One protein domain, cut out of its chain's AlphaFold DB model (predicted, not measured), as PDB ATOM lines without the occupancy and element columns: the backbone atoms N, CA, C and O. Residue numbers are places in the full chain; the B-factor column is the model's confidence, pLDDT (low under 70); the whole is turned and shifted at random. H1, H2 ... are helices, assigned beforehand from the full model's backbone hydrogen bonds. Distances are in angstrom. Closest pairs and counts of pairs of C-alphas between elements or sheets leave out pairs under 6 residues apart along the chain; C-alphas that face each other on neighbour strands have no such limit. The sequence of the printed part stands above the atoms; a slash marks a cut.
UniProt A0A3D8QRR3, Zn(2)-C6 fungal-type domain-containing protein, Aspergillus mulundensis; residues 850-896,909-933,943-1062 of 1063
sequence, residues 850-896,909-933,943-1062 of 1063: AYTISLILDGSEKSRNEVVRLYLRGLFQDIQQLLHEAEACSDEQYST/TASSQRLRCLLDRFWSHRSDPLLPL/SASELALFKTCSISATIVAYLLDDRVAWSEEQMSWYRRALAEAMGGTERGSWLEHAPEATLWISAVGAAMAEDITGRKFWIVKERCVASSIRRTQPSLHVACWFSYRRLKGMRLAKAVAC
ATOM      1  N   ALA A 850     170.382 154.282 124.287       84.06
ATOM      2  CA  ALA A 850     170.782 153.069 123.575       84.06
ATOM      3  C   ALA A 850     170.213 151.773 124.191       84.06
ATOM      4  O   ALA A 850     170.015 150.789 123.470       84.06
ATOM      5  N   TYR A 851     169.893 151.787 125.492       82.81
ATOM      6  CA  TYR A 851     169.187 150.699 126.171       82.81
ATOM      7  C   TYR A 851     167.717 150.599 125.733       82.81
ATOM      8  O   TYR A 851     167.215 149.503 125.474       82.81
ATOM      9  N   THR A 852     167.042 151.739 125.549       84.06
ATOM     10  CA  THR A 852     165.696 151.778 124.950       84.06
ATOM     11  C   THR A 852     165.710 151.141 123.561       84.06
ATOM     12  O   THR A 852     164.818 150.364 123.231       84.06
ATOM     13  N   ILE A 853     166.758 151.393 122.765       88.00
ATOM     14  CA  ILE A 853     166.890 150.801 121.428       88.00
ATOM     15  C   ILE A 853     167.094 149.278 121.466       88.00
ATOM     16  O   ILE A 853     166.527 148.591 120.619       88.00
ATOM     17  N   SER A 854     167.815 148.711 122.448       85.06
ATOM     18  CA  SER A 854     167.898 147.240 122.577       85.06
ATOM     19  C   SER A 854     166.527 146.591 122.779       85.06
ATOM     20  O   SER A 854     166.246 145.575 122.153       85.06
ATOM     21  N   LEU A 855     165.644 147.207 123.572       81.81
ATOM     22  CA  LEU A 855     164.291 146.684 123.794       81.81
ATOM     23  C   LEU A 855     163.446 146.708 122.506       81.81
ATOM     24  O   LEU A 855     162.666 145.790 122.263       81.81
ATOM     25  N   ILE A 856     163.642 147.715 121.645       86.56
ATOM     26  CA  ILE A 856     162.999 147.784 120.320       86.56
ATOM     27  C   ILE A 856     163.547 146.703 119.382       86.56
ATOM     28  O   ILE A 856     162.774 146.086 118.650       86.56
ATOM     29  N   LEU A 857     164.859 146.448 119.406       86.94
ATOM     30  CA  LEU A 857     165.482 145.391 118.606       86.94
ATOM     31  C   LEU A 857     164.926 144.010 118.996       86.94
ATOM     32  O   LEU A 857     164.420 143.302 118.124       86.94
ATOM     33  N   ASP A 858     164.894 143.692 120.294       83.44
ATOM     34  CA  ASP A 858     164.303 142.458 120.842       83.44
ATOM     35  C   ASP A 858     162.789 142.328 120.563       83.44
ATOM     36  O   ASP A 858     162.244 141.223 120.477       83.44
ATOM     37  N   GLY A 859     162.078 143.454 120.449       77.81
ATOM     38  CA  GLY A 859     160.699 143.522 119.958       77.81
ATOM     39  C   GLY A 859     160.604 143.142 118.480       77.81
ATOM     40  O   GLY A 859     159.877 142.216 118.120       77.81
ATOM     41  N   SER A 860     161.399 143.809 117.638       84.38
ATOM     42  CA  SER A 860     161.340 143.720 116.173       84.38
ATOM     43  C   SER A 860     161.657 142.337 115.594       84.38
ATOM     44  O   SER A 860     161.076 141.949 114.580       84.38
ATOM     45  N   GLU A 861     162.506 141.546 116.260       83.06
ATOM     46  CA  GLU A 861     162.824 140.165 115.856       83.06
ATOM     47  C   GLU A 861     161.598 139.232 115.856       83.06
ATOM     48  O   GLU A 861     161.593 138.209 115.166       83.06
ATOM     49  N   LYS A 862     160.532 139.593 116.586       79.50
ATOM     50  CA  LYS A 862     159.275 138.829 116.669       79.50
ATOM     51  C   LYS A 862     158.349 139.061 115.466       79.50
ATOM     52  O   LYS A 862     157.369 138.329 115.319       79.50
ATOM     53  N   SER A 863     158.644 140.049 114.612       83.38
ATOM     54  CA  SER A 863     157.866 140.333 113.401       83.38
ATOM     55  C   SER A 863     157.863 139.132 112.452       83.38
ATOM     56  O   SER A 863     158.911 138.587 112.102       83.38
ATOM     57  N   ARG A 864     156.667 138.757 111.984       81.50
ATOM     58  CA  ARG A 864     156.466 137.677 111.001       81.50
ATOM     59  C   ARG A 864     156.814 138.101 109.577       81.50
ATOM     60  O   ARG A 864     157.235 137.263 108.786       81.50
ATOM     61  N   ASN A 865     156.655 139.387 109.259       84.19
ATOM     62  CA  ASN A 865     157.100 139.946 107.989       84.19
ATOM     63  C   ASN A 865     158.625 140.149 108.042       84.19
ATOM     64  O   ASN A 865     159.131 140.964 108.822       84.19
ATOM     65  N   GLU A 866     159.348 139.390 107.217       84.44
ATOM     66  CA  GLU A 866     160.809 139.403 107.147       84.44
ATOM     67  C   GLU A 866     161.370 140.732 106.625       84.44
ATOM     68  O   GLU A 866     162.365 141.217 107.160       84.44
ATOM     69  N   VAL A 867     160.707 141.367 105.650       83.62
ATOM     70  CA  VAL A 867     161.124 142.671 105.104       83.62
ATOM     71  C   VAL A 867     161.056 143.739 106.197       83.62
ATOM     72  O   VAL A 867     162.008 144.497 106.393       83.62
ATOM     73  N   VAL A 868     159.966 143.743 106.970       85.44
ATOM     74  CA  VAL A 868     159.777 144.636 108.124       85.44
ATOM     75  C   VAL A 868     160.812 144.372 109.216       85.44
ATOM     76  O   VAL A 868     161.448 145.311 109.694       85.44
ATOM     77  N   ARG A 869     161.041 143.101 109.567       88.50
ATOM     78  CA  ARG A 869     162.039 142.700 110.568       88.50
ATOM     79  C   ARG A 869     163.443 143.183 110.196       88.50
ATOM     80  O   ARG A 869     164.108 143.812 111.014       88.50
ATOM     81  N   LEU A 870     163.887 142.915 108.965       85.31
ATOM     82  CA  LEU A 870     165.222 143.290 108.489       85.31
ATOM     83  C   LEU A 870     165.405 144.814 108.428       85.31
ATOM     84  O   LEU A 870     166.450 145.314 108.851       85.31
ATOM     85  N   TYR A 871     164.389 145.551 107.966       85.88
ATOM     86  CA  TYR A 871     164.422 147.014 107.927       85.88
ATOM     87  C   TYR A 871     164.546 147.629 109.329       85.88
ATOM     88  O   TYR A 871     165.469 148.410 109.581       85.88
ATOM     89  N   LEU A 872     163.644 147.260 110.249       88.38
ATOM     90  CA  LEU A 872     163.627 147.797 111.613       88.38
ATOM     91  C   LEU A 872     164.925 147.456 112.350       88.38
ATOM     92  O   LEU A 872     165.534 148.341 112.952       88.38
ATOM     93  N   ARG A 873     165.392 146.207 112.231       88.94
ATOM     94  CA  ARG A 873     166.666 145.760 112.797       88.94
ATOM     95  C   ARG A 873     167.830 146.617 112.310       88.94
ATOM     96  O   ARG A 873     168.568 147.137 113.138       88.94
ATOM     97  N   GLY A 874     167.991 146.792 110.996       87.25
ATOM     98  CA  GLY A 874     169.089 147.586 110.439       87.25
ATOM     99  C   GLY A 874     169.060 149.041 110.918       87.25
ATOM    100  O   GLY A 874     170.063 149.554 111.406       87.25
ATOM    101  N   LEU A 875     167.888 149.682 110.853       89.44
ATOM    102  CA  LEU A 875     167.703 151.071 111.279       89.44
ATOM    103  C   LEU A 875     168.017 151.282 112.768       89.44
ATOM    104  O   LEU A 875     168.747 152.206 113.128       89.44
ATOM    105  N   PHE A 876     167.474 150.435 113.643       91.19
ATOM    106  CA  PHE A 876     167.685 150.575 115.080       91.19
ATOM    107  C   PHE A 876     169.094 150.133 115.508       91.19
ATOM    108  O   PHE A 876     169.642 150.722 116.435       91.19
ATOM    109  N   GLN A 877     169.748 149.207 114.796       91.31
ATOM    110  CA  GLN A 877     171.172 148.909 115.006       91.31
ATOM    111  C   GLN A 877     172.078 150.101 114.651       91.31
ATOM    112  O   GLN A 877     173.009 150.387 115.408       91.31
ATOM    113  N   ASP A 878     171.803 150.825 113.558       88.88
ATOM    114  CA  ASP A 878     172.528 152.061 113.216       88.88
ATOM    115  C   ASP A 878     172.396 153.106 114.345       88.88
ATOM    116  O   ASP A 878     173.394 153.650 114.821       88.88
ATOM    117  N   ILE A 879     171.169 153.346 114.825       91.06
ATOM    118  CA  ILE A 879     170.896 154.314 115.900       91.06
ATOM    119  C   ILE A 879     171.497 153.882 117.243       91.06
ATOM    120  O   ILE A 879     172.041 154.720 117.961       91.06
ATOM    121  N   GLN A 880     171.480 152.590 117.577       91.81
ATOM    122  CA  GLN A 880     172.109 152.082 118.798       91.81
ATOM    123  C   GLN A 880     173.632 152.287 118.795       91.81
ATOM    124  O   GLN A 880     174.195 152.621 119.841       91.81
ATOM    125  N   GLN A 881     174.290 152.108 117.641       89.56
ATOM    126  CA  GLN A 881     175.728 152.358 117.470       89.56
ATOM    127  C   GLN A 881     176.057 153.849 117.615       89.56
ATOM    128  O   GLN A 881     176.993 154.200 118.330       89.56
ATOM    129  N   LEU A 882     175.263 154.721 116.984       89.81
ATOM    130  CA  LEU A 882     175.413 156.175 117.084       89.81
ATOM    131  C   LEU A 882     175.252 156.682 118.527       89.81
ATOM    132  O   LEU A 882     176.057 157.492 118.982       89.81
ATOM    133  N   LEU A 883     174.250 156.182 119.258       89.19
ATOM    134  CA  LEU A 883     174.009 156.564 120.653       89.19
ATOM    135  C   LEU A 883     175.113 156.055 121.595       89.19
ATOM    136  O   LEU A 883     175.603 156.844 122.396       89.19
ATOM    137  N   HIS A 884     175.566 154.800 121.459       88.12
ATOM    138  CA  HIS A 884     176.684 154.271 122.260       88.12
ATOM    139  C   HIS A 884     177.967 155.093 122.089       88.12
ATOM    140  O   HIS A 884     178.614 155.437 123.076       88.12
ATOM    141  N   GLU A 885     178.348 155.411 120.849       85.81
ATOM    142  CA  GLU A 885     179.583 156.156 120.580       85.81
ATOM    143  C   GLU A 885     179.485 157.602 121.102       85.81
ATOM    144  O   GLU A 885     180.441 158.134 121.661       85.81
ATOM    145  N   ALA A 886     178.311 158.231 120.993       83.06
ATOM    146  CA  ALA A 886     178.067 159.569 121.530       83.06
ATOM    147  C   ALA A 886     178.021 159.623 123.070       83.06
ATOM    148  O   ALA A 886     178.425 160.620 123.677       83.06
ATOM    149  N   GLU A 887     177.535 158.559 123.713       81.94
ATOM    150  CA  GLU A 887     177.572 158.385 125.167       81.94
ATOM    151  C   GLU A 887     179.019 158.200 125.650       81.94
ATOM    152  O   GLU A 887     179.452 158.948 126.526       81.94
ATOM    153  N   ALA A 888     179.817 157.353 124.986       78.00
ATOM    154  CA  ALA A 888     181.249 157.203 125.270       78.00
ATOM    155  C   ALA A 888     182.020 158.536 125.151       78.00
ATOM    156  O   ALA A 888     182.732 158.924 126.079       78.00
ATOM    157  N   CYS A 889     181.792 159.304 124.077       69.50
ATOM    158  CA  CYS A 889     182.347 160.655 123.908       69.50
ATOM    159  C   CYS A 889     181.946 161.646 125.021       69.50
ATOM    160  O   CYS A 889     182.633 162.648 125.219       69.50
ATOM    161  N   SER A 890     180.824 161.417 125.713       64.81
ATOM    162  CA  SER A 890     180.326 162.298 126.780       64.81
ATOM    163  C   SER A 890     180.962 161.993 128.137       64.81
ATOM    164  O   SER A 890     181.314 162.915 128.874       64.81
ATOM    165  N   ASP A 891     181.129 160.712 128.468       57.59
ATOM    166  CA  ASP A 891     181.671 160.289 129.764       57.59
ATOM    167  C   ASP A 891     183.186 160.563 129.865       57.59
ATOM    168  O   ASP A 891     183.681 160.969 130.924       57.59
ATOM    169  N   GLU A 892     183.920 160.471 128.747       51.12
ATOM    170  CA  GLU A 892     185.335 160.875 128.659       51.12
ATOM    171  C   GLU A 892     185.539 162.381 128.957       51.12
ATOM    172  O   GLU A 892     186.533 162.770 129.586       51.12
ATOM    173  N   GLN A 893     184.571 163.236 128.599       49.22
ATOM    174  CA  GLN A 893     184.602 164.677 128.897       49.22
ATOM    175  C   GLN A 893     184.310 164.992 130.373       49.22
ATOM    176  O   GLN A 893     184.876 165.937 130.923       49.22
ATOM    177  N   TYR A 894     183.472 164.197 131.048       40.22
ATOM    178  CA  TYR A 894     183.194 164.378 132.479       40.22
ATOM    179  C   TYR A 894     184.342 163.875 133.368       40.22
ATOM    180  O   TYR A 894     184.708 164.534 134.344       40.22
ATOM    181  N   SER A 895     184.965 162.747 133.010       41.38
ATOM    182  CA  SER A 895     186.105 162.191 133.757       41.38
ATOM    183  C   SER A 895     187.336 163.113 133.731       41.38
ATOM    184  O   SER A 895     188.057 163.247 134.724       41.38
ATOM    185  N   THR A 896     187.548 163.837 132.627       44.38
ATOM    186  CA  THR A 896     188.690 164.754 132.459       44.38
ATOM    187  C   THR A 896     188.527 166.112 133.151       44.38
ATOM    188  O   THR A 896     189.529 166.777 133.404       44.38
ATOM    189  N   THR A 909     189.798 162.402 120.045       53.25
ATOM    190  CA  THR A 909     189.713 162.451 118.577       53.25
ATOM    191  C   THR A 909     189.239 161.140 117.957       53.25
ATOM    192  O   THR A 909     188.551 161.192 116.942       53.25
ATOM    193  N   ALA A 910     189.556 159.981 118.544       55.72
ATOM    194  CA  ALA A 910     189.234 158.677 117.964       55.72
ATOM    195  C   ALA A 910     187.731 158.366 118.048       55.72
ATOM    196  O   ALA A 910     187.114 158.062 117.026       55.72
ATOM    197  N   SER A 911     187.134 158.532 119.232       58.03
ATOM    198  CA  SER A 911     185.698 158.338 119.484       58.03
ATOM    199  C   SER A 911     184.856 159.319 118.644       58.03
ATOM    200  O   SER A 911     183.941 158.931 117.915       58.03
ATOM    201  N   SER A 912     185.266 160.596 118.600       67.75
ATOM    202  CA  SER A 912     184.641 161.623 117.747       67.75
ATOM    203  C   SER A 912     184.762 161.317 116.245       67.75
ATOM    204  O   SER A 912     183.828 161.556 115.478       67.75
ATOM    205  N   GLN A 913     185.900 160.776 115.792       78.12
ATOM    206  CA  GLN A 913     186.092 160.376 114.396       78.12
ATOM    207  C   GLN A 913     185.244 159.147 114.041       78.12
ATOM    208  O   GLN A 913     184.656 159.109 112.960       78.12
ATOM    209  N   ARG A 914     185.119 158.175 114.952       84.12
ATOM    210  CA  ARG A 914     184.268 156.993 114.778       84.12
ATOM    211  C   ARG A 914     182.789 157.365 114.701       84.12
ATOM    212  O   ARG A 914     182.110 156.888 113.793       84.12
ATOM    213  N   LEU A 915     182.320 158.272 115.562       85.44
ATOM    214  CA  LEU A 915     180.966 158.830 115.495       85.44
ATOM    215  C   LEU A 915     180.702 159.501 114.137       85.44
ATOM    216  O   LEU A 915     179.692 159.211 113.500       85.44
ATOM    217  N   ARG A 916     181.639 160.319 113.636       85.94
ATOM    218  CA  ARG A 916     181.529 160.943 112.302       85.94
ATOM    219  C   ARG A 916     181.492 159.915 111.165       85.94
ATOM    220  O   ARG A 916     180.652 160.041 110.283       85.94
ATOM    221  N   CYS A 917     182.308 158.859 111.209       88.25
ATOM    222  CA  CYS A 917     182.238 157.774 110.220       88.25
ATOM    223  C   CYS A 917     180.902 157.007 110.257       88.25
ATOM    224  O   CYS A 917     180.401 156.599 109.208       88.25
ATOM    225  N   LEU A 918     180.310 156.809 111.442       88.81
ATOM    226  CA  LEU A 918     178.981 156.202 111.581       88.81
ATOM    227  C   LEU A 918     177.878 157.121 111.036       88.81
ATOM    228  O   LEU A 918     176.979 156.637 110.351       88.81
ATOM    229  N   LEU A 919     177.971 158.434 111.273       89.06
ATOM    230  CA  LEU A 919     177.064 159.430 110.692       89.06
ATOM    231  C   LEU A 919     177.179 159.471 109.163       89.06
ATOM    232  O   LEU A 919     176.162 159.459 108.480       89.06
ATOM    233  N   ASP A 920     178.391 159.424 108.608       88.69
ATOM    234  CA  ASP A 920     178.600 159.370 107.154       88.69
ATOM    235  C   ASP A 920     178.012 158.090 106.537       88.69
ATOM    236  O   ASP A 920     177.398 158.145 105.467       88.69
ATOM    237  N   ARG A 921     178.106 156.940 107.228       87.56
ATOM    238  CA  ARG A 921     177.394 155.712 106.827       87.56
ATOM    239  C   ARG A 921     175.878 155.911 106.876       87.56
ATOM    240  O   ARG A 921     175.200 155.541 105.924       87.56
ATOM    241  N   PHE A 922     175.349 156.504 107.945       88.00
ATOM    242  CA  PHE A 922     173.914 156.740 108.098       88.00
ATOM    243  C   PHE A 922     173.361 157.646 106.986       88.00
ATOM    244  O   PHE A 922     172.415 157.262 106.300       88.00
ATOM    245  N   TRP A 923     173.986 158.804 106.750       86.19
ATOM    246  CA  TRP A 923     173.549 159.766 105.735       86.19
ATOM    247  C   TRP A 923     173.672 159.224 104.306       86.19
ATOM    248  O   TRP A 923     172.768 159.438 103.504       86.19
ATOM    249  N   SER A 924     174.737 158.478 103.989       82.19
ATOM    250  CA  SER A 924     174.930 157.898 102.646       82.19
ATOM    251  C   SER A 924     173.916 156.810 102.277       82.19
ATOM    252  O   SER A 924     173.640 156.628 101.097       82.19
ATOM    253  N   HIS A 925     173.348 156.109 103.263       72.88
ATOM    254  CA  HIS A 925     172.345 155.059 103.039       72.88
ATOM    255  C   HIS A 925     170.897 155.560 103.198       72.88
ATOM    256  O   HIS A 925     169.964 154.797 102.953       72.88
ATOM    257  N   ARG A 926     170.684 156.802 103.666       72.19
ATOM    258  CA  ARG A 926     169.360 157.342 104.045       72.19
ATOM    259  C   ARG A 926     169.209 158.824 103.672       72.19
ATOM    260  O   ARG A 926     168.821 159.649 104.496       72.19
ATOM    261  N   SER A 927     169.526 159.149 102.418       61.28
ATOM    262  CA  SER A 927     169.523 160.513 101.862       61.28
ATOM    263  C   SER A 927     168.172 161.236 101.964       61.28
ATOM    264  O   SER A 927     168.150 162.457 102.108       61.28
ATOM    265  N   ASP A 928     167.055 160.502 101.892       70.88
ATOM    266  CA  ASP A 928     165.698 161.029 102.069       70.88
ATOM    267  C   ASP A 928     164.946 160.209 103.142       70.88
ATOM    268  O   ASP A 928     164.697 159.016 102.945       70.88
ATOM    269  N   PRO A 929     164.546 160.811 104.281       65.31
ATOM    270  CA  PRO A 929     163.819 160.104 105.334       65.31
ATOM    271  C   PRO A 929     162.398 159.668 104.929       65.31
ATOM    272  O   PRO A 929     161.832 158.797 105.596       65.31
ATOM    273  N   LEU A 930     161.820 160.239 103.863       67.88
ATOM    274  CA  LEU A 930     160.503 159.884 103.320       67.88
ATOM    275  C   LEU A 930     160.549 158.714 102.325       67.88
ATOM    276  O   LEU A 930     159.498 158.126 102.052       67.88
ATOM    277  N   LEU A 931     161.735 158.346 101.832       67.62
ATOM    278  CA  LEU A 931     161.985 157.198 100.952       67.62
ATOM    279  C   LEU A 931     162.914 156.189 101.662       67.62
ATOM    280  O   LEU A 931     164.086 156.063 101.320       67.62
ATOM    281  N   PRO A 932     162.414 155.461 102.683       60.69
ATOM    282  CA  PRO A 932     163.237 154.604 103.543       60.69
ATOM    283  C   PRO A 932     163.763 153.316 102.880       60.69
ATOM    284  O   PRO A 932     164.482 152.560 103.535       60.69
ATOM    285  N   LEU A 933     163.385 153.034 101.632       62.44
ATOM    286  CA  LEU A 933     163.755 151.841 100.870       62.44
ATOM    287  C   LEU A 933     164.309 152.252  99.507       62.44
ATOM    288  O   LEU A 933     163.785 153.173  98.886       62.44
ATOM    289  N   SER A 943     151.989 146.848 102.922       85.50
ATOM    290  CA  SER A 943     150.788 147.665 103.095       85.50
ATOM    291  C   SER A 943     151.122 149.154 103.267       85.50
ATOM    292  O   SER A 943     152.211 149.536 103.704       85.50
ATOM    293  N   ALA A 944     150.139 150.023 103.003       83.62
ATOM    294  CA  ALA A 944     150.272 151.463 103.244       83.62
ATOM    295  C   ALA A 944     150.613 151.796 104.715       83.62
ATOM    296  O   ALA A 944     151.337 152.756 104.978       83.62
ATOM    297  N   SER A 945     150.138 150.976 105.661       85.56
ATOM    298  CA  SER A 945     150.435 151.116 107.090       85.56
ATOM    299  C   SER A 945     151.868 150.692 107.438       85.56
ATOM    300  O   SER A 945     152.546 151.404 108.174       85.56
ATOM    301  N   GLU A 946     152.384 149.593 106.875       87.19
ATOM    302  CA  GLU A 946     153.798 149.202 107.040       87.19
ATOM    303  C   GLU A 946     154.749 150.242 106.425       87.19
ATOM    304  O   GLU A 946     155.776 150.577 107.016       87.19
ATOM    305  N   LEU A 947     154.383 150.837 105.285       85.69
ATOM    306  CA  LEU A 947     155.146 151.937 104.695       85.69
ATOM    307  C   LEU A 947     155.135 153.193 105.590       85.69
ATOM    308  O   LEU A 947     156.157 153.871 105.723       85.69
ATOM    309  N   ALA A 948     154.008 153.500 106.239       86.69
ATOM    310  CA  ALA A 948     153.920 154.580 107.222       86.69
ATOM    311  C   ALA A 948     154.742 154.279 108.494       86.69
ATOM    312  O   ALA A 948     155.425 155.175 108.998       86.69
ATOM    313  N   LEU A 949     154.765 153.022 108.957       88.50
ATOM    314  CA  LEU A 949     155.620 152.551 110.054       88.50
ATOM    315  C   LEU A 949     157.100 152.809 109.724       88.50
ATOM    316  O   LEU A 949     157.813 153.404 110.533       88.50
ATOM    317  N   PHE A 950     157.546 152.446 108.513       88.06
ATOM    318  CA  PHE A 950     158.928 152.670 108.068       88.06
ATOM    319  C   PHE A 950     159.274 154.158 108.047       88.06
ATOM    320  O   PHE A 950     160.278 154.553 108.635       88.06
ATOM    321  N   LYS A 951     158.428 154.999 107.433       88.31
ATOM    322  CA  LYS A 951     158.620 156.460 107.411       88.31
ATOM    323  C   LYS A 951     158.702 157.038 108.824       88.31
ATOM    324  O   LYS A 951     159.594 157.833 109.105       88.31
ATOM    325  N   THR A 952     157.831 156.601 109.733       90.75
ATOM    326  CA  THR A 952     157.822 157.080 111.123       90.75
ATOM    327  C   THR A 952     159.127 156.730 111.847       90.75
ATOM    328  O   THR A 952     159.769 157.608 112.427       90.75
ATOM    329  N   CYS A 953     159.563 155.468 111.774       91.19
ATOM    330  CA  CYS A 953     160.833 155.038 112.358       91.19
ATOM    331  C   CYS A 953     162.024 155.780 111.720       91.19
ATOM    332  O   CYS A 953     162.859 156.315 112.453       91.19
ATOM    333  N   SER A 954     162.059 155.890 110.386       90.00
ATOM    334  CA  SER A 954     163.097 156.585 109.607       90.00
ATOM    335  C   SER A 954     163.270 158.037 110.053       90.00
ATOM    336  O   SER A 954     164.360 158.436 110.453       90.00
ATOM    337  N   ILE A 955     162.180 158.814 110.097       91.31
ATOM    338  CA  ILE A 955     162.225 160.225 110.506       91.31
ATOM    339  C   ILE A 955     162.706 160.352 111.961       91.31
ATOM    340  O   ILE A 955     163.510 161.234 112.262       91.31
ATOM    341  N   SER A 956     162.282 159.455 112.865       92.94
ATOM    342  CA  SER A 956     162.760 159.463 114.258       92.94
ATOM    343  C   SER A 956     164.272 159.209 114.364       92.94
ATOM    344  O   SER A 956     164.958 159.876 115.137       92.94
ATOM    345  N   ALA A 957     164.805 158.310 113.532       91.81
ATOM    346  CA  ALA A 957     166.230 158.022 113.424       91.81
ATOM    347  C   ALA A 957     167.005 159.218 112.838       91.81
ATOM    348  O   ALA A 957     168.039 159.613 113.379       91.81
ATOM    349  N   THR A 958     166.473 159.861 111.796       91.44
ATOM    350  CA  THR A 958     167.050 161.072 111.195       91.44
ATOM    351  C   THR A 958     167.117 162.243 112.176       91.44
ATOM    352  O   THR A 958     168.126 162.941 112.194       91.44
ATOM    353  N   ILE A 959     166.107 162.442 113.034       92.81
ATOM    354  CA  ILE A 959     166.152 163.461 114.101       92.81
ATOM    355  C   ILE A 959     167.321 163.192 115.059       92.81
ATOM    356  O   ILE A 959     168.040 164.115 115.431       92.81
ATOM    357  N   VAL A 960     167.546 161.933 115.441       92.50
ATOM    358  CA  VAL A 960     168.622 161.548 116.371       92.50
ATOM    359  C   VAL A 960     169.997 161.738 115.727       92.50
ATOM    360  O   VAL A 960     170.869 162.352 116.339       92.50
ATOM    361  N   ALA A 961     170.178 161.302 114.477       90.44
ATOM    362  CA  ALA A 961     171.400 161.555 113.711       90.44
ATOM    363  C   ALA A 961     171.655 163.064 113.524       90.44
ATOM    364  O   ALA A 961     172.774 163.532 113.718       90.44
ATOM    365  N   TYR A 962     170.609 163.849 113.246       90.44
ATOM    366  CA  TYR A 962     170.687 165.308 113.158       90.44
ATOM    367  C   TYR A 962     171.118 165.956 114.481       90.44
ATOM    368  O   TYR A 962     171.907 166.895 114.459       90.44
ATOM    369  N   LEU A 963     170.654 165.473 115.639       89.31
ATOM    370  CA  LEU A 963     171.104 165.978 116.946       89.31
ATOM    371  C   LEU A 963     172.568 165.624 117.248       89.31
ATOM    372  O   LEU A 963     173.229 166.378 117.957       89.31
ATOM    373  N   LEU A 964     173.059 164.498 116.720       88.94
ATOM    374  CA  LEU A 964     174.417 163.990 116.934       88.94
ATOM    375  C   LEU A 964     175.470 164.571 115.979       88.94
ATOM    376  O   LEU A 964     176.643 164.614 116.341       88.94
ATOM    377  N   ASP A 965     175.083 165.006 114.779       87.31
ATOM    378  CA  ASP A 965     176.031 165.519 113.787       87.31
ATOM    379  C   ASP A 965     176.462 166.958 114.102       87.31
ATOM    380  O   ASP A 965     175.707 167.913 113.906       87.31
ATOM    381  N   ASP A 966     177.690 167.128 114.587       81.38
ATOM    382  CA  ASP A 966     178.259 168.425 114.958       81.38
ATOM    383  C   ASP A 966     178.543 169.346 113.758       81.38
ATOM    384  O   ASP A 966     178.752 170.546 113.929       81.38
ATOM    385  N   ARG A 967     178.496 168.811 112.532       83.56
ATOM    386  CA  ARG A 967     178.754 169.546 111.282       83.56
ATOM    387  C   ARG A 967     177.505 170.235 110.731       83.56
ATOM    388  O   ARG A 967     177.618 171.113 109.878       83.56
ATOM    389  N   VAL A 968     176.318 169.833 111.189       82.56
ATOM    390  CA  VAL A 968     175.031 170.372 110.729       82.56
ATOM    391  C   VAL A 968     174.528 171.406 111.733       82.56
ATOM    392  O   VAL A 968     174.216 171.054 112.867       82.56
ATOM    393  N   ALA A 969     174.422 172.673 111.333       83.12
ATOM    394  CA  ALA A 969     173.925 173.744 112.201       83.12
ATOM    395  C   ALA A 969     172.446 173.549 112.599       83.12
ATOM    396  O   ALA A 969     171.664 172.938 111.864       83.12
ATOM    397  N   TRP A 970     172.056 174.085 113.761       87.12
ATOM    398  CA  TRP A 970     170.665 174.084 114.219       87.12
ATOM    399  C   TRP A 970     169.772 174.922 113.290       87.12
ATOM    400  O   TRP A 970     170.095 176.062 112.967       87.12
ATOM    401  N   SER A 971     168.630 174.362 112.883       89.88
ATOM    402  CA  SER A 971     167.616 175.030 112.065       89.88
ATOM    403  C   SER A 971     166.220 174.682 112.576       89.88
ATOM    404  O   SER A 971     165.763 173.543 112.460       89.88
ATOM    405  N   GLU A 972     165.517 175.680 113.118       87.62
ATOM    406  CA  GLU A 972     164.131 175.514 113.577       87.62
ATOM    407  C   GLU A 972     163.162 175.215 112.430       87.62
ATOM    408  O   GLU A 972     162.188 174.489 112.619       87.62
ATOM    409  N   GLU A 973     163.433 175.711 111.220       87.75
ATOM    410  CA  GLU A 973     162.627 175.390 110.038       87.75
ATOM    411  C   GLU A 973     162.727 173.894 109.703       87.75
ATOM    412  O   GLU A 973     161.708 173.221 109.524       87.75
ATOM    413  N   GLN A 974     163.948 173.350 109.717       87.00
ATOM    414  CA  GLN A 974     164.202 171.932 109.470       87.00
ATOM    415  C   GLN A 974     163.630 171.051 110.595       87.00
ATOM    416  O   GLN A 974     162.986 170.037 110.319       87.00
ATOM    417  N   MET A 975     163.770 171.455 111.862       89.12
ATOM    418  CA  MET A 975     163.173 170.728 112.989       89.12
ATOM    419  C   MET A 975     161.635 170.799 112.982       89.12
ATOM    420  O   MET A 975     160.959 169.812 113.269       89.12
ATOM    421  N   SER A 976     161.045 171.936 112.607       88.44
ATOM    422  CA  SER A 976     159.599 172.085 112.388       88.44
ATOM    423  C   SER A 976     159.091 171.202 111.243       88.44
ATOM    424  O   SER A 976     158.006 170.620 111.335       88.44
ATOM    425  N   TRP A 977     159.880 171.040 110.175       90.19
ATOM    426  CA  TRP A 977     159.586 170.084 109.109       90.19
ATOM    427  C   TRP A 977     159.621 168.635 109.617       90.19
ATOM    428  O   TRP A 977     158.620 167.934 109.472       90.19
ATOM    429  N   TYR A 978     160.693 168.211 110.303       90.12
ATOM    430  CA  TYR A 978     160.787 166.857 110.868       90.12
ATOM    431  C   TYR A 978     159.646 166.553 111.849       90.12
ATOM    432  O   TYR A 978     159.051 165.479 111.773       90.12
ATOM    433  N   ARG A 979     159.282 167.500 112.726       89.81
ATOM    434  CA  ARG A 979     158.146 167.354 113.656       89.81
ATOM    435  C   ARG A 979     156.822 167.119 112.926       89.81
ATOM    436  O   ARG A 979     156.066 166.234 113.323       89.81
ATOM    437  N   ARG A 980     156.543 167.876 111.856       88.94
ATOM    438  CA  ARG A 980     155.323 167.713 111.043       88.94
ATOM    439  C   ARG A 980     155.316 166.392 110.275       88.94
ATOM    440  O   ARG A 980     154.344 165.652 110.385       88.94
ATOM    441  N   ALA A 981     156.407 166.064 109.584       88.81
ATOM    442  CA  ALA A 981     156.544 164.813 108.838       88.81
ATOM    443  C   ALA A 981     156.410 163.577 109.748       88.81
ATOM    444  O   ALA A 981     155.708 162.626 109.408       88.81
ATOM    445  N   LEU A 982     157.013 163.607 110.944       90.56
ATOM    446  CA  LEU A 982     156.884 162.532 111.931       90.56
ATOM    447  C   LEU A 982     155.438 162.386 112.434       90.56
ATOM    448  O   LEU A 982     154.953 161.271 112.615       90.56
ATOM    449  N   ALA A 983     154.741 163.505 112.645       87.38
ATOM    450  CA  ALA A 983     153.362 163.523 113.130       87.38
ATOM    451  C   ALA A 983     152.361 163.019 112.076       87.38
ATOM    452  O   ALA A 983     151.369 162.374 112.429       87.38
ATOM    453  N   GLU A 984     152.626 163.301 110.800       87.81
ATOM    454  CA  GLU A 984     151.869 162.804 109.649       87.81
ATOM    455  C   GLU A 984     152.085 161.296 109.452       87.81
ATOM    456  O   GLU A 984     151.114 160.537 109.429       87.81
ATOM    457  N   ALA A 985     153.342 160.836 109.429       86.69
ATOM    458  CA  ALA A 985     153.682 159.417 109.291       86.69
ATOM    459  C   ALA A 985     153.118 158.562 110.447       86.69
ATOM    460  O   ALA A 985     152.472 157.535 110.211       86.69
ATOM    461  N   MET A 986     153.248 159.033 111.695       85.62
ATOM    462  CA  MET A 986     152.636 158.389 112.866       85.62
ATOM    463  C   MET A 986     151.100 158.377 112.774       85.62
ATOM    464  O   MET A 986     150.451 157.444 113.250       85.62
ATOM    465  N   GLY A 987     150.506 159.402 112.157       81.69
ATOM    466  CA  GLY A 987     149.072 159.467 111.879       81.69
ATOM    467  C   GLY A 987     148.606 158.369 110.923       81.69
ATOM    468  O   GLY A 987     147.590 157.731 111.206       81.69
ATOM    469  N   GLY A 988     149.372 158.129 109.853       81.94
ATOM    470  CA  GLY A 988     149.096 157.125 108.819       81.94
ATOM    471  C   GLY A 988     149.426 155.677 109.194       81.94
ATOM    472  O   GLY A 988     149.012 154.768 108.482       81.94
ATOM    473  N   THR A 989     150.134 155.435 110.300       83.62
ATOM    474  CA  THR A 989     150.430 154.068 110.753       83.62
ATOM    475  C   THR A 989     149.276 153.512 111.591       83.62
ATOM    476  O   THR A 989     148.945 154.041 112.664       83.62
ATOM    477  N   GLU A 990     148.664 152.422 111.132       80.62
ATOM    478  CA  GLU A 990     147.610 151.730 111.867       80.62
ATOM    479  C   GLU A 990     148.147 151.050 113.127       80.62
ATOM    480  O   GLU A 990     149.305 150.644 113.229       80.62
ATOM    481  N   ARG A 991     147.265 150.877 114.116       74.38
ATOM    482  CA  ARG A 991     147.626 150.224 115.375       74.38
ATOM    483  C   ARG A 991     148.053 148.766 115.184       74.38
ATOM    484  O   ARG A 991     148.957 148.320 115.884       74.38
ATOM    485  N   GLY A 992     147.419 148.047 114.253       73.12
ATOM    486  CA  GLY A 992     147.750 146.652 113.954       73.12
ATOM    487  C   GLY A 992     149.228 146.475 113.611       73.12
ATOM    488  O   GLY A 992     149.898 145.671 114.248       73.12
ATOM    489  N   SER A 993     149.760 147.308 112.711       81.94
ATOM    490  CA  SER A 993     151.168 147.262 112.300       81.94
ATOM    491  C   SER A 993     152.141 147.556 113.448       81.94
ATOM    492  O   SER A 993     153.173 146.899 113.553       81.94
ATOM    493  N   TRP A 994     151.820 148.486 114.358       81.62
ATOM    494  CA  TRP A 994     152.648 148.675 115.558       81.62
ATOM    495  C   TRP A 994     152.672 147.419 116.435       81.62
ATOM    496  O   TRP A 994     153.746 146.987 116.840       81.62
ATOM    497  N   LEU A 995     151.504 146.822 116.704       77.06
ATOM    498  CA  LEU A 995     151.376 145.631 117.554       77.06
ATOM    499  C   LEU A 995     152.016 144.376 116.942       77.06
ATOM    500  O   LEU A 995     152.513 143.536 117.686       77.06
ATOM    501  N   GLU A 996     151.988 144.237 115.616       79.12
ATOM    502  CA  GLU A 996     152.541 143.079 114.910       79.12
ATOM    503  C   GLU A 996     154.069 143.130 114.776       79.12
ATOM    504  O   GLU A 996     154.718 142.081 114.815       79.12
ATOM    505  N   HIS A 997     154.647 144.327 114.626       82.62
ATOM    506  CA  HIS A 997     156.055 144.466 114.246       82.62
ATOM    507  C   HIS A 997     156.971 145.020 115.341       82.62
ATOM    508  O   HIS A 997     158.071 144.499 115.491       82.62
ATOM    509  N   ALA A 998     156.574 146.072 116.071       78.62
ATOM    510  CA  ALA A 998     157.416 146.714 117.093       78.62
ATOM    511  C   ALA A 998     156.609 147.681 117.994       78.62
ATOM    512  O   ALA A 998     156.700 148.904 117.819       78.62
ATOM    513  N   PRO A 999     155.822 147.187 118.968       80.44
ATOM    514  CA  PRO A 999     155.045 148.049 119.865       80.44
ATOM    515  C   PRO A 999     155.931 148.909 120.781       80.44
ATOM    516  O   PRO A 999     155.527 149.993 121.192       80.44
ATOM    517  N   GLU A1000     157.159 148.472 121.068       82.38
ATOM    518  CA  GLU A1000     158.139 149.222 121.856       82.38
ATOM    519  C   GLU A1000     158.656 150.472 121.111       82.38
ATOM    520  O   GLU A1000     158.999 151.477 121.739       82.38
ATOM    521  N   ALA A1001     158.665 150.458 119.770       86.38
ATOM    522  CA  ALA A1001     159.129 151.587 118.961       86.38
ATOM    523  C   ALA A1001     158.219 152.819 119.093       86.38
ATOM    524  O   ALA A1001     158.702 153.951 119.024       86.38
ATOM    525  N   THR A1002     156.915 152.624 119.322       85.69
ATOM    526  CA  THR A1002     155.942 153.722 119.426       85.69
ATOM    527  C   THR A1002     156.268 154.648 120.606       85.69
ATOM    528  O   THR A1002     156.213 155.869 120.466       85.69
ATOM    529  N   LEU A1003     156.730 154.080 121.728       82.81
ATOM    530  CA  LEU A1003     157.198 154.820 122.906       82.81
ATOM    531  C   LEU A1003     158.459 155.644 122.631       82.81
ATOM    532  O   LEU A1003     158.525 156.809 123.024       82.81
ATOM    533  N   TRP A1004     159.440 155.070 121.931       88.00
ATOM    534  CA  TRP A1004     160.651 155.789 121.529       88.00
ATOM    535  C   TRP A1004     160.334 156.984 120.631       88.00
ATOM    536  O   TRP A1004     160.820 158.089 120.873       88.00
ATOM    537  N   ILE A1005     159.471 156.796 119.632       90.50
ATOM    538  CA  ILE A1005     159.087 157.872 118.717       90.50
ATOM    539  C   ILE A1005     158.347 158.985 119.477       90.50
ATOM    540  O   ILE A1005     158.630 160.165 119.262       90.50
ATOM    541  N   SER A1006     157.454 158.632 120.407       88.62
ATOM    542  CA  SER A1006     156.801 159.595 121.300       88.62
ATOM    543  C   SER A1006     157.805 160.350 122.188       88.62
ATOM    544  O   SER A1006     157.647 161.556 122.376       88.62
ATOM    545  N   ALA A1007     158.868 159.696 122.674       89.38
ATOM    546  CA  ALA A1007     159.948 160.341 123.431       89.38
ATOM    547  C   ALA A1007     160.753 161.334 122.576       89.38
ATOM    548  O   ALA A1007     160.988 162.464 123.009       89.38
ATOM    549  N   VAL A1008     161.131 160.941 121.352       92.56
ATOM    550  CA  VAL A1008     161.820 161.802 120.372       92.56
ATOM    551  C   VAL A1008     160.958 163.024 120.052       92.56
ATOM    552  O   VAL A1008     161.415 164.157 120.200       92.56
ATOM    553  N   GLY A1009     159.689 162.815 119.691       91.75
ATOM    554  CA  GLY A1009     158.750 163.894 119.392       91.75
ATOM    555  C   GLY A1009     158.560 164.858 120.568       91.75
ATOM    556  O   GLY A1009     158.672 166.074 120.395       91.75
ATOM    557  N   ALA A1010     158.350 164.332 121.780       91.12
ATOM    558  CA  ALA A1010     158.202 165.144 122.986       91.12
ATOM    559  C   ALA A1010     159.484 165.920 123.333       91.12
ATOM    560  O   ALA A1010     159.395 167.082 123.728       91.12
ATOM    561  N   ALA A1011     160.673 165.335 123.158       92.50
ATOM    562  CA  ALA A1011     161.946 166.022 123.392       92.50
ATOM    563  C   ALA A1011     162.153 167.206 122.428       92.50
ATOM    564  O   ALA A1011     162.735 168.230 122.807       92.50
ATOM    565  N   MET A1012     161.654 167.082 121.192       92.75
ATOM    566  CA  MET A1012     161.665 168.150 120.187       92.75
ATOM    567  C   MET A1012     160.511 169.157 120.352       92.75
ATOM    568  O   MET A1012     160.487 170.175 119.661       92.75
ATOM    569  N   ALA A1013     159.556 168.925 121.257       89.88
ATOM    570  CA  ALA A1013     158.531 169.907 121.593       89.88
ATOM    571  C   ALA A1013     159.075 170.968 122.566       89.88
ATOM    572  O   ALA A1013     159.782 170.670 123.534       89.88
ATOM    573  N   GLU A1014     158.733 172.227 122.308       83.06
ATOM    574  CA  GLU A1014     159.130 173.368 123.141       83.06
ATOM    575  C   GLU A1014     158.131 173.590 124.283       83.06
ATOM    576  O   GLU A1014     158.519 173.756 125.442       83.06
ATOM    577  N   ASP A1015     156.836 173.502 123.980       84.69
ATOM    578  CA  ASP A1015     155.743 173.782 124.901       84.69
ATOM    579  C   ASP A1015     155.087 172.512 125.476       84.69
ATOM    580  O   ASP A1015     155.361 171.370 125.090       84.69
ATOM    581  N   ILE A1016     154.207 172.723 126.456       83.62
ATOM    582  CA  ILE A1016     153.432 171.650 127.081       83.62
ATOM    583  C   ILE A1016     152.445 171.005 126.095       83.62
ATOM    584  O   ILE A1016     152.208 169.801 126.174       83.62
ATOM    585  N   THR A1017     151.896 171.772 125.148       81.75
ATOM    586  CA  THR A1017     150.919 171.308 124.151       81.75
ATOM    587  C   THR A1017     151.536 170.274 123.214       81.75
ATOM    588  O   THR A1017     150.980 169.190 123.037       81.75
ATOM    589  N   GLY A1018     152.727 170.552 122.676       83.25
ATOM    590  CA  GLY A1018     153.478 169.616 121.848       83.25
ATOM    591  C   GLY A1018     153.876 168.356 122.615       83.25
ATOM    592  O   GLY A1018     153.733 167.253 122.092       83.25
ATOM    593  N   ARG A1019     154.291 168.473 123.885       88.19
ATOM    594  CA  ARG A1019     154.582 167.290 124.719       88.19
ATOM    595  C   ARG A1019     153.332 166.444 124.973       88.19
ATOM    596  O   ARG A1019     153.386 165.233 124.781       88.19
ATOM    597  N   LYS A1020     152.193 167.066 125.306       80.38
ATOM    598  CA  LYS A1020     150.892 166.378 125.412       80.38
ATOM    599  C   LYS A1020     150.537 165.650 124.113       80.38
ATOM    600  O   LYS A1020     150.204 164.472 124.165       80.38
ATOM    601  N   PHE A1021     150.664 166.306 122.956       82.44
ATOM    602  CA  PHE A1021     150.352 165.723 121.646       82.44
ATOM    603  C   PHE A1021     151.088 164.400 121.390       82.44
ATOM    604  O   PHE A1021     150.456 163.425 120.983       82.44
ATOM    605  N   TRP A1022     152.399 164.342 121.649       85.00
ATOM    606  CA  TRP A1022     153.203 163.146 121.376       85.00
ATOM    607  C   TRP A1022     152.917 161.980 122.322       85.00
ATOM    608  O   TRP A1022     152.897 160.832 121.874       85.00
ATOM    609  N   ILE A1023     152.676 162.252 123.607       79.00
ATOM    610  CA  ILE A1023     152.433 161.188 124.591       79.00
ATOM    611  C   ILE A1023     150.959 160.727 124.577       79.00
ATOM    612  O   ILE A1023     150.693 159.548 124.770       79.00
ATOM    613  N   VAL A1024     149.988 161.593 124.256       72.69
ATOM    614  CA  VAL A1024     148.566 161.198 124.079       72.69
ATOM    615  C   VAL A1024     148.335 160.403 122.789       72.69
ATOM    616  O   VAL A1024     147.396 159.613 122.708       72.69
ATOM    617  N   LYS A1025     149.182 160.593 121.770       71.31
ATOM    618  CA  LYS A1025     149.135 159.817 120.520       71.31
ATOM    619  C   LYS A1025     149.839 158.463 120.585       71.31
ATOM    620  O   LYS A1025     149.781 157.739 119.594       71.31
ATOM    621  N   GLU A1026     150.442 158.113 121.718       68.94
ATOM    622  CA  GLU A1026     150.899 156.753 122.011       68.94
ATOM    623  C   GLU A1026     149.710 155.765 121.866       68.94
ATOM    624  O   GLU A1026     148.565 156.106 122.180       68.94
ATOM    625  N   ARG A1027     149.937 154.569 121.296       64.44
ATOM    626  CA  ARG A1027     148.867 153.602 120.954       64.44
ATOM    627  C   ARG A1027     149.101 152.177 121.474       64.44
ATOM    628  O   ARG A1027     148.241 151.321 121.259       64.44
ATOM    629  N   CYS A1028     150.225 151.880 122.111       64.31
ATOM    630  CA  CYS A1028     150.738 150.524 122.314       64.31
ATOM    631  C   CYS A1028     151.280 150.236 123.724       64.31
ATOM    632  O   CYS A1028     151.491 149.060 124.018       64.31
ATOM    633  N   VAL A1029     151.410 151.232 124.617       67.38
ATOM    634  CA  VAL A1029     151.925 151.111 126.005       67.38
ATOM    635  C   VAL A1029     151.423 149.858 126.725       67.38
ATOM    636  O   VAL A1029     152.214 149.071 127.246       67.38
ATOM    637  N   ALA A1030     150.104 149.641 126.743       67.69
ATOM    638  CA  ALA A1030     149.516 148.527 127.482       67.69
ATOM    639  C   ALA A1030     149.898 147.154 126.894       67.69
ATOM    640  O   ALA A1030     149.959 146.169 127.624       67.69
ATOM    641  N   SER A1031     150.196 147.082 125.597       67.62
ATOM    642  CA  SER A1031     150.639 145.859 124.923       67.62
ATOM    643  C   SER A1031     152.151 145.620 125.038       67.62
ATOM    644  O   SER A1031     152.584 144.483 124.872       67.62
ATOM    645  N   SER A1032     152.952 146.654 125.330       65.62
ATOM    646  CA  SER A1032     154.396 146.519 125.592       65.62
ATOM    647  C   SER A1032     154.733 146.195 127.054       65.62
ATOM    648  O   SER A1032     155.764 145.582 127.313       65.62
ATOM    649  N   ILE A1033     153.884 146.564 128.023       70.19
ATOM    650  CA  ILE A1033     154.126 146.269 129.450       70.19
ATOM    651  C   ILE A1033     153.955 144.769 129.722       70.19
ATOM    652  O   ILE A1033     152.857 144.230 129.569       70.19
ATOM    653  N   ARG A1034     155.027 144.122 130.198       70.00
ATOM    654  CA  ARG A1034     155.091 142.714 130.628       70.00
ATOM    655  C   ARG A1034     155.637 142.636 132.054       70.00
ATOM    656  O   ARG A1034     156.611 143.312 132.365       70.00
ATOM    657  N   ARG A1035     155.093 141.741 132.891       61.19
ATOM    658  CA  ARG A1035     155.504 141.548 134.305       61.19
ATOM    659  C   ARG A1035     156.997 141.255 134.550       61.19
ATOM    660  O   ARG A1035     157.438 141.338 135.689       61.19
ATOM    661  N   THR A1036     157.745 140.816 133.539       52.38
ATOM    662  CA  THR A1036     159.108 140.265 133.686       52.38
ATOM    663  C   THR A1036     160.206 141.128 133.065       52.38
ATOM    664  O   THR A1036     161.349 140.682 132.983       52.38
ATOM    665  N   GLN A1037     159.884 142.337 132.599       55.72
ATOM    666  CA  GLN A1037     160.838 143.237 131.949       55.72
ATOM    667  C   GLN A1037     160.987 144.543 132.741       55.72
ATOM    668  O   GLN A1037     159.999 145.023 133.295       55.72
ATOM    669  N   PRO A1038     162.194 145.139 132.802       55.88
ATOM    670  CA  PRO A1038     162.377 146.464 133.389       55.88
ATOM    671  C   PRO A1038     161.555 147.503 132.618       55.88
ATOM    672  O   PRO A1038     161.405 147.409 131.397       55.88
ATOM    673  N   SER A1039     160.999 148.486 133.327       63.88
ATOM    674  CA  SER A1039     159.954 149.335 132.760       63.88
ATOM    675  C   SER A1039     160.472 150.233 131.626       63.88
ATOM    676  O   SER A1039     161.172 151.230 131.822       63.88
ATOM    677  N   LEU A1040     160.042 149.905 130.403       70.12
ATOM    678  CA  LEU A1040     160.304 150.648 129.162       70.12
ATOM    679  C   LEU A1040     159.936 152.143 129.273       70.12
ATOM    680  O   LEU A1040     160.498 152.990 128.582       70.12
ATOM    681  N   HIS A1041     159.030 152.488 130.189       73.75
ATOM    682  CA  HIS A1041     158.627 153.859 130.503       73.75
ATOM    683  C   HIS A1041     159.723 154.646 131.235       73.75
ATOM    684  O   HIS A1041     159.977 155.797 130.888       73.75
ATOM    685  N   VAL A1042     160.440 154.041 132.187       76.69
ATOM    686  CA  VAL A1042     161.595 154.698 132.823       76.69
ATOM    687  C   VAL A1042     162.691 154.944 131.779       76.69
ATOM    688  O   VAL A1042     163.239 156.046 131.712       76.69
ATOM    689  N   ALA A1043     162.909 153.989 130.871       77.75
ATOM    690  CA  ALA A1043     163.815 154.162 129.737       77.75
ATOM    691  C   ALA A1043     163.371 155.281 128.772       77.75
ATOM    692  O   ALA A1043     164.188 156.102 128.345       77.75
ATOM    693  N   CYS A1044     162.067 155.399 128.508       82.88
ATOM    694  CA  CYS A1044     161.459 156.500 127.759       82.88
ATOM    695  C   CYS A1044     161.699 157.873 128.430       82.88
ATOM    696  O   CYS A1044     162.091 158.822 127.748       82.88
ATOM    697  N   TRP A1045     161.568 157.979 129.760       84.81
ATOM    698  CA  TRP A1045     161.845 159.216 130.508       84.81
ATOM    699  C   TRP A1045     163.304 159.671 130.388       84.81
ATOM    700  O   TRP A1045     163.572 160.824 130.035       84.81
ATOM    701  N   PHE A1046     164.259 158.770 130.634       84.50
ATOM    702  CA  PHE A1046     165.679 159.099 130.497       84.50
ATOM    703  C   PHE A1046     166.052 159.426 129.043       84.50
ATOM    704  O   PHE A1046     166.805 160.375 128.805       84.50
ATOM    705  N   SER A1047     165.451 158.731 128.070       87.81
ATOM    706  CA  SER A1047     165.598 159.036 126.641       87.81
ATOM    707  C   SER A1047     165.110 160.448 126.308       87.81
ATOM    708  O   SER A1047     165.853 161.224 125.705       87.81
ATOM    709  N   TYR A1048     163.909 160.824 126.766       91.12
ATOM    710  CA  TYR A1048     163.367 162.179 126.627       91.12
ATOM    711  C   TYR A1048     164.322 163.233 127.208       91.12
ATOM    712  O   TYR A1048     164.691 164.177 126.504       91.12
ATOM    713  N   ARG A1049     164.777 163.060 128.461       88.50
ATOM    714  CA  ARG A1049     165.693 164.013 129.118       88.50
ATOM    715  C   ARG A1049     166.991 164.184 128.332       88.50
ATOM    716  O   ARG A1049     167.434 165.316 128.133       88.50
ATOM    717  N   ARG A1050     167.597 163.081 127.879       88.00
ATOM    718  CA  ARG A1050     168.874 163.092 127.155       88.00
ATOM    719  C   ARG A1050     168.737 163.767 125.787       88.00
ATOM    720  O   ARG A1050     169.492 164.693 125.503       88.00
ATOM    721  N   LEU A1051     167.727 163.391 124.998       90.69
ATOM    722  CA  LEU A1051     167.446 163.985 123.682       90.69
ATOM    723  C   LEU A1051     167.087 165.477 123.777       90.69
ATOM    724  O   LEU A1051     167.544 166.279 122.963       90.69
ATOM    725  N   LYS A1052     166.319 165.877 124.798       91.12
ATOM    726  CA  LYS A1052     166.017 167.289 125.076       91.12
ATOM    727  C   LYS A1052     167.288 168.063 125.445       91.12
ATOM    728  O   LYS A1052     167.489 169.169 124.952       91.12
ATOM    729  N   GLY A1053     168.160 167.480 126.272       87.38
ATOM    730  CA  GLY A1053     169.465 168.055 126.606       87.38
ATOM    731  C   GLY A1053     170.333 168.283 125.365       87.38
ATOM    732  O   GLY A1053     170.862 169.377 125.188       87.38
ATOM    733  N   MET A1054     170.396 167.296 124.465       88.00
ATOM    734  CA  MET A1054     171.097 167.405 123.178       88.00
ATOM    735  C   MET A1054     170.513 168.519 122.297       88.00
ATOM    736  O   MET A1054     171.269 169.328 121.764       88.00
ATOM    737  N   ARG A1055     169.178 168.622 122.200       89.19
ATOM    738  CA  ARG A1055     168.504 169.718 121.482       89.19
ATOM    739  C   ARG A1055     168.898 171.086 122.028       89.19
ATOM    740  O   ARG A1055     169.271 171.961 121.256       89.19
ATOM    741  N   LEU A1056     168.804 171.275 123.345       87.31
ATOM    742  CA  LEU A1056     169.108 172.557 123.982       87.31
ATOM    743  C   LEU A1056     170.587 172.929 123.815       87.31
ATOM    744  O   LEU A1056     170.880 174.062 123.443       87.31
ATOM    745  N   ALA A1057     171.504 171.979 124.011       83.88
ATOM    746  CA  ALA A1057     172.933 172.200 123.797       83.88
ATOM    747  C   ALA A1057     173.241 172.592 122.341       83.88
ATOM    748  O   ALA A1057     173.993 173.535 122.103       83.88
ATOM    749  N   LYS A1058     172.620 171.915 121.367       84.38
ATOM    750  CA  LYS A1058     172.825 172.187 119.940       84.38
ATOM    751  C   LYS A1058     172.221 173.518 119.484       84.38
ATOM    752  O   LYS A1058     172.850 174.218 118.696       84.38
ATOM    753  N   ALA A1059     171.050 173.891 120.000       80.62
ATOM    754  CA  ALA A1059     170.448 175.196 119.737       80.62
ATOM    755  C   ALA A1059     171.320 176.340 120.288       80.62
ATOM    756  O   ALA A1059     171.589 177.296 119.565       80.62
ATOM    757  N   VAL A1060     171.832 176.202 121.519       81.25
ATOM    758  CA  VAL A1060     172.733 177.189 122.152       81.25
ATOM    759  C   VAL A1060     174.090 177.280 121.447       81.25
ATOM    760  O   VAL A1060     174.665 178.357 121.364       81.25
ATOM    761  N   ALA A1061     174.610 176.183 120.889       72.31
ATOM    762  CA  ALA A1061     175.866 176.199 120.132       72.31
ATOM    763  C   ALA A1061     175.779 176.940 118.778       72.31
ATOM    764  O   ALA A1061     176.807 177.157 118.138       72.31
ATOM    765  N   CYS A1062     174.571 177.292 118.323       60.41
ATOM    766  CA  CYS A1062     174.313 177.992 117.058       60.41
ATOM    767  C   CYS A1062     173.742 179.413 117.240       60.41
ATOM    768  O   CYS A1062     173.488 180.080 116.236       60.41
TER     769      CYS A1062
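Overview. This is residues 850 to 896, 909 to 933 and 943 to 1062 of the 1063 residues of the protein "Zn(2)-C6 fungal-type domain-containing protein" of Aspergillus mulundensis (UniProt A0A3D8QRR3). Three helices side by side, H3, H2 and H1 with the long H2 in the middle, make a slab that covers one side of a core made by H4 and H7. H5 packs on H4 and H8 packs on H7 on the side away from the slab, H10 runs beside H7, and the short H6 and H9 sit at the end where H4 and H7 begin. H1, H2, H3, H4, H5 and H7 form an up-and-down bundle, each running against the one before it in the chain. The printed part has 192 residues with ten named helices, H1 to H10 in order, and no named strand; the class is all helix. It is compact, with a radius of gyration of the C-alphas of 16.0 A, and rounded, spanning 46 by 35 by 33 A.

Along the chain. Begin with the longest helix: find C-alpha 866 at (160.809, 139.403, 107.147), where H2 begins, and go 45.4 A to C-alpha 896 at (188.690, 164.754, 132.459). Before it stands H1, residues 850 to 860, 15.2 A long. After the first cut look for H3, residues 909 to 925, 24.4 A, and after the second for H4, residues 944 to 964, 30.5 A. H5 takes residues 972 to 988, 24.2 A; H6, residues 991 to 997, is 10.3 A long. H7 is residues 999 to 1011, 19.6 A; H8, residues 1016 to 1024, 11.9 A; H9, residues 1029 to 1032, 5.2 A. H10, residues 1040 to 1060, runs 30.1 A to C-alpha 1060 at (172.733, 177.189, 122.152).

Arrangement. Start at H2. It forms a helical hairpin with H1, opposite ways at a shallow tilt of 11 degrees, and the closest C-alphas, of Ala 850 and Gln 880, are 5.1 A apart. With its residues 878 to 889 alone H2 touches H3, closest at the C-alphas of Glu 885 and Leu 915, 5.9 A. H2 also touches H4, the same way at a shallow tilt of 15 degrees, with the C-alphas of Ile 879 and Ala 957 closest at 6.5 A. H4 and H7 are the hubs, touching 5 helices each; they touch each other at a steep tilt of 45 degrees, Ser 956 to Ile 1005, 6.0 A between C-alphas, where H4 uses residues 952 to 960 alone. H4 and H5 are a hairpin, with the closest C-alphas, of Thr 952 and Ala 985, 5.1 A apart. H7 and H8 are another, at a shallow tilt of 3 degrees, with the C-alphas of Ala 1010 and Arg 1019 closest at 4.6 A. H10 touches H7 the same way at 32 degrees, a shallow tilt, with the C-alphas of Ala 1011 and Lys 1052 closest at 4.6 A. H6 touches H4, closest at the C-alphas of Glu 946 and Ser 993, 6.2 A, and H9 touches H7, closest at Glu 1000 and Ser 1032, 5.9 A between C-alphas. H2 and H7 are apart, and H5 and H8 are only just apart, at 8.3 A. Every O i to N i+4 pair is within hydrogen-bond range in H1, H3, H4, H5, H6, H8 and H10; in H2 26 of 27 are, in H7 7 of 9, and H9 is too short for such a pair.

Size, cuts and confidence. Look to Thr 896 and Ser 943 for the two C-alphas farthest apart, 50.9 A. Residues 897 to 908 are not printed, with 14.1 A from C-alpha 896 to C-alpha 909, nor are residues 934 to 942, with 13.8 A from C-alpha 933 to C-alpha 943. Of the links that are printed whole, none is long. Mean pLDDT of the printed part is 81.1; 31 residues are under 70, among them residues 889 to 896, 909 to 912 and 1026 to 1032.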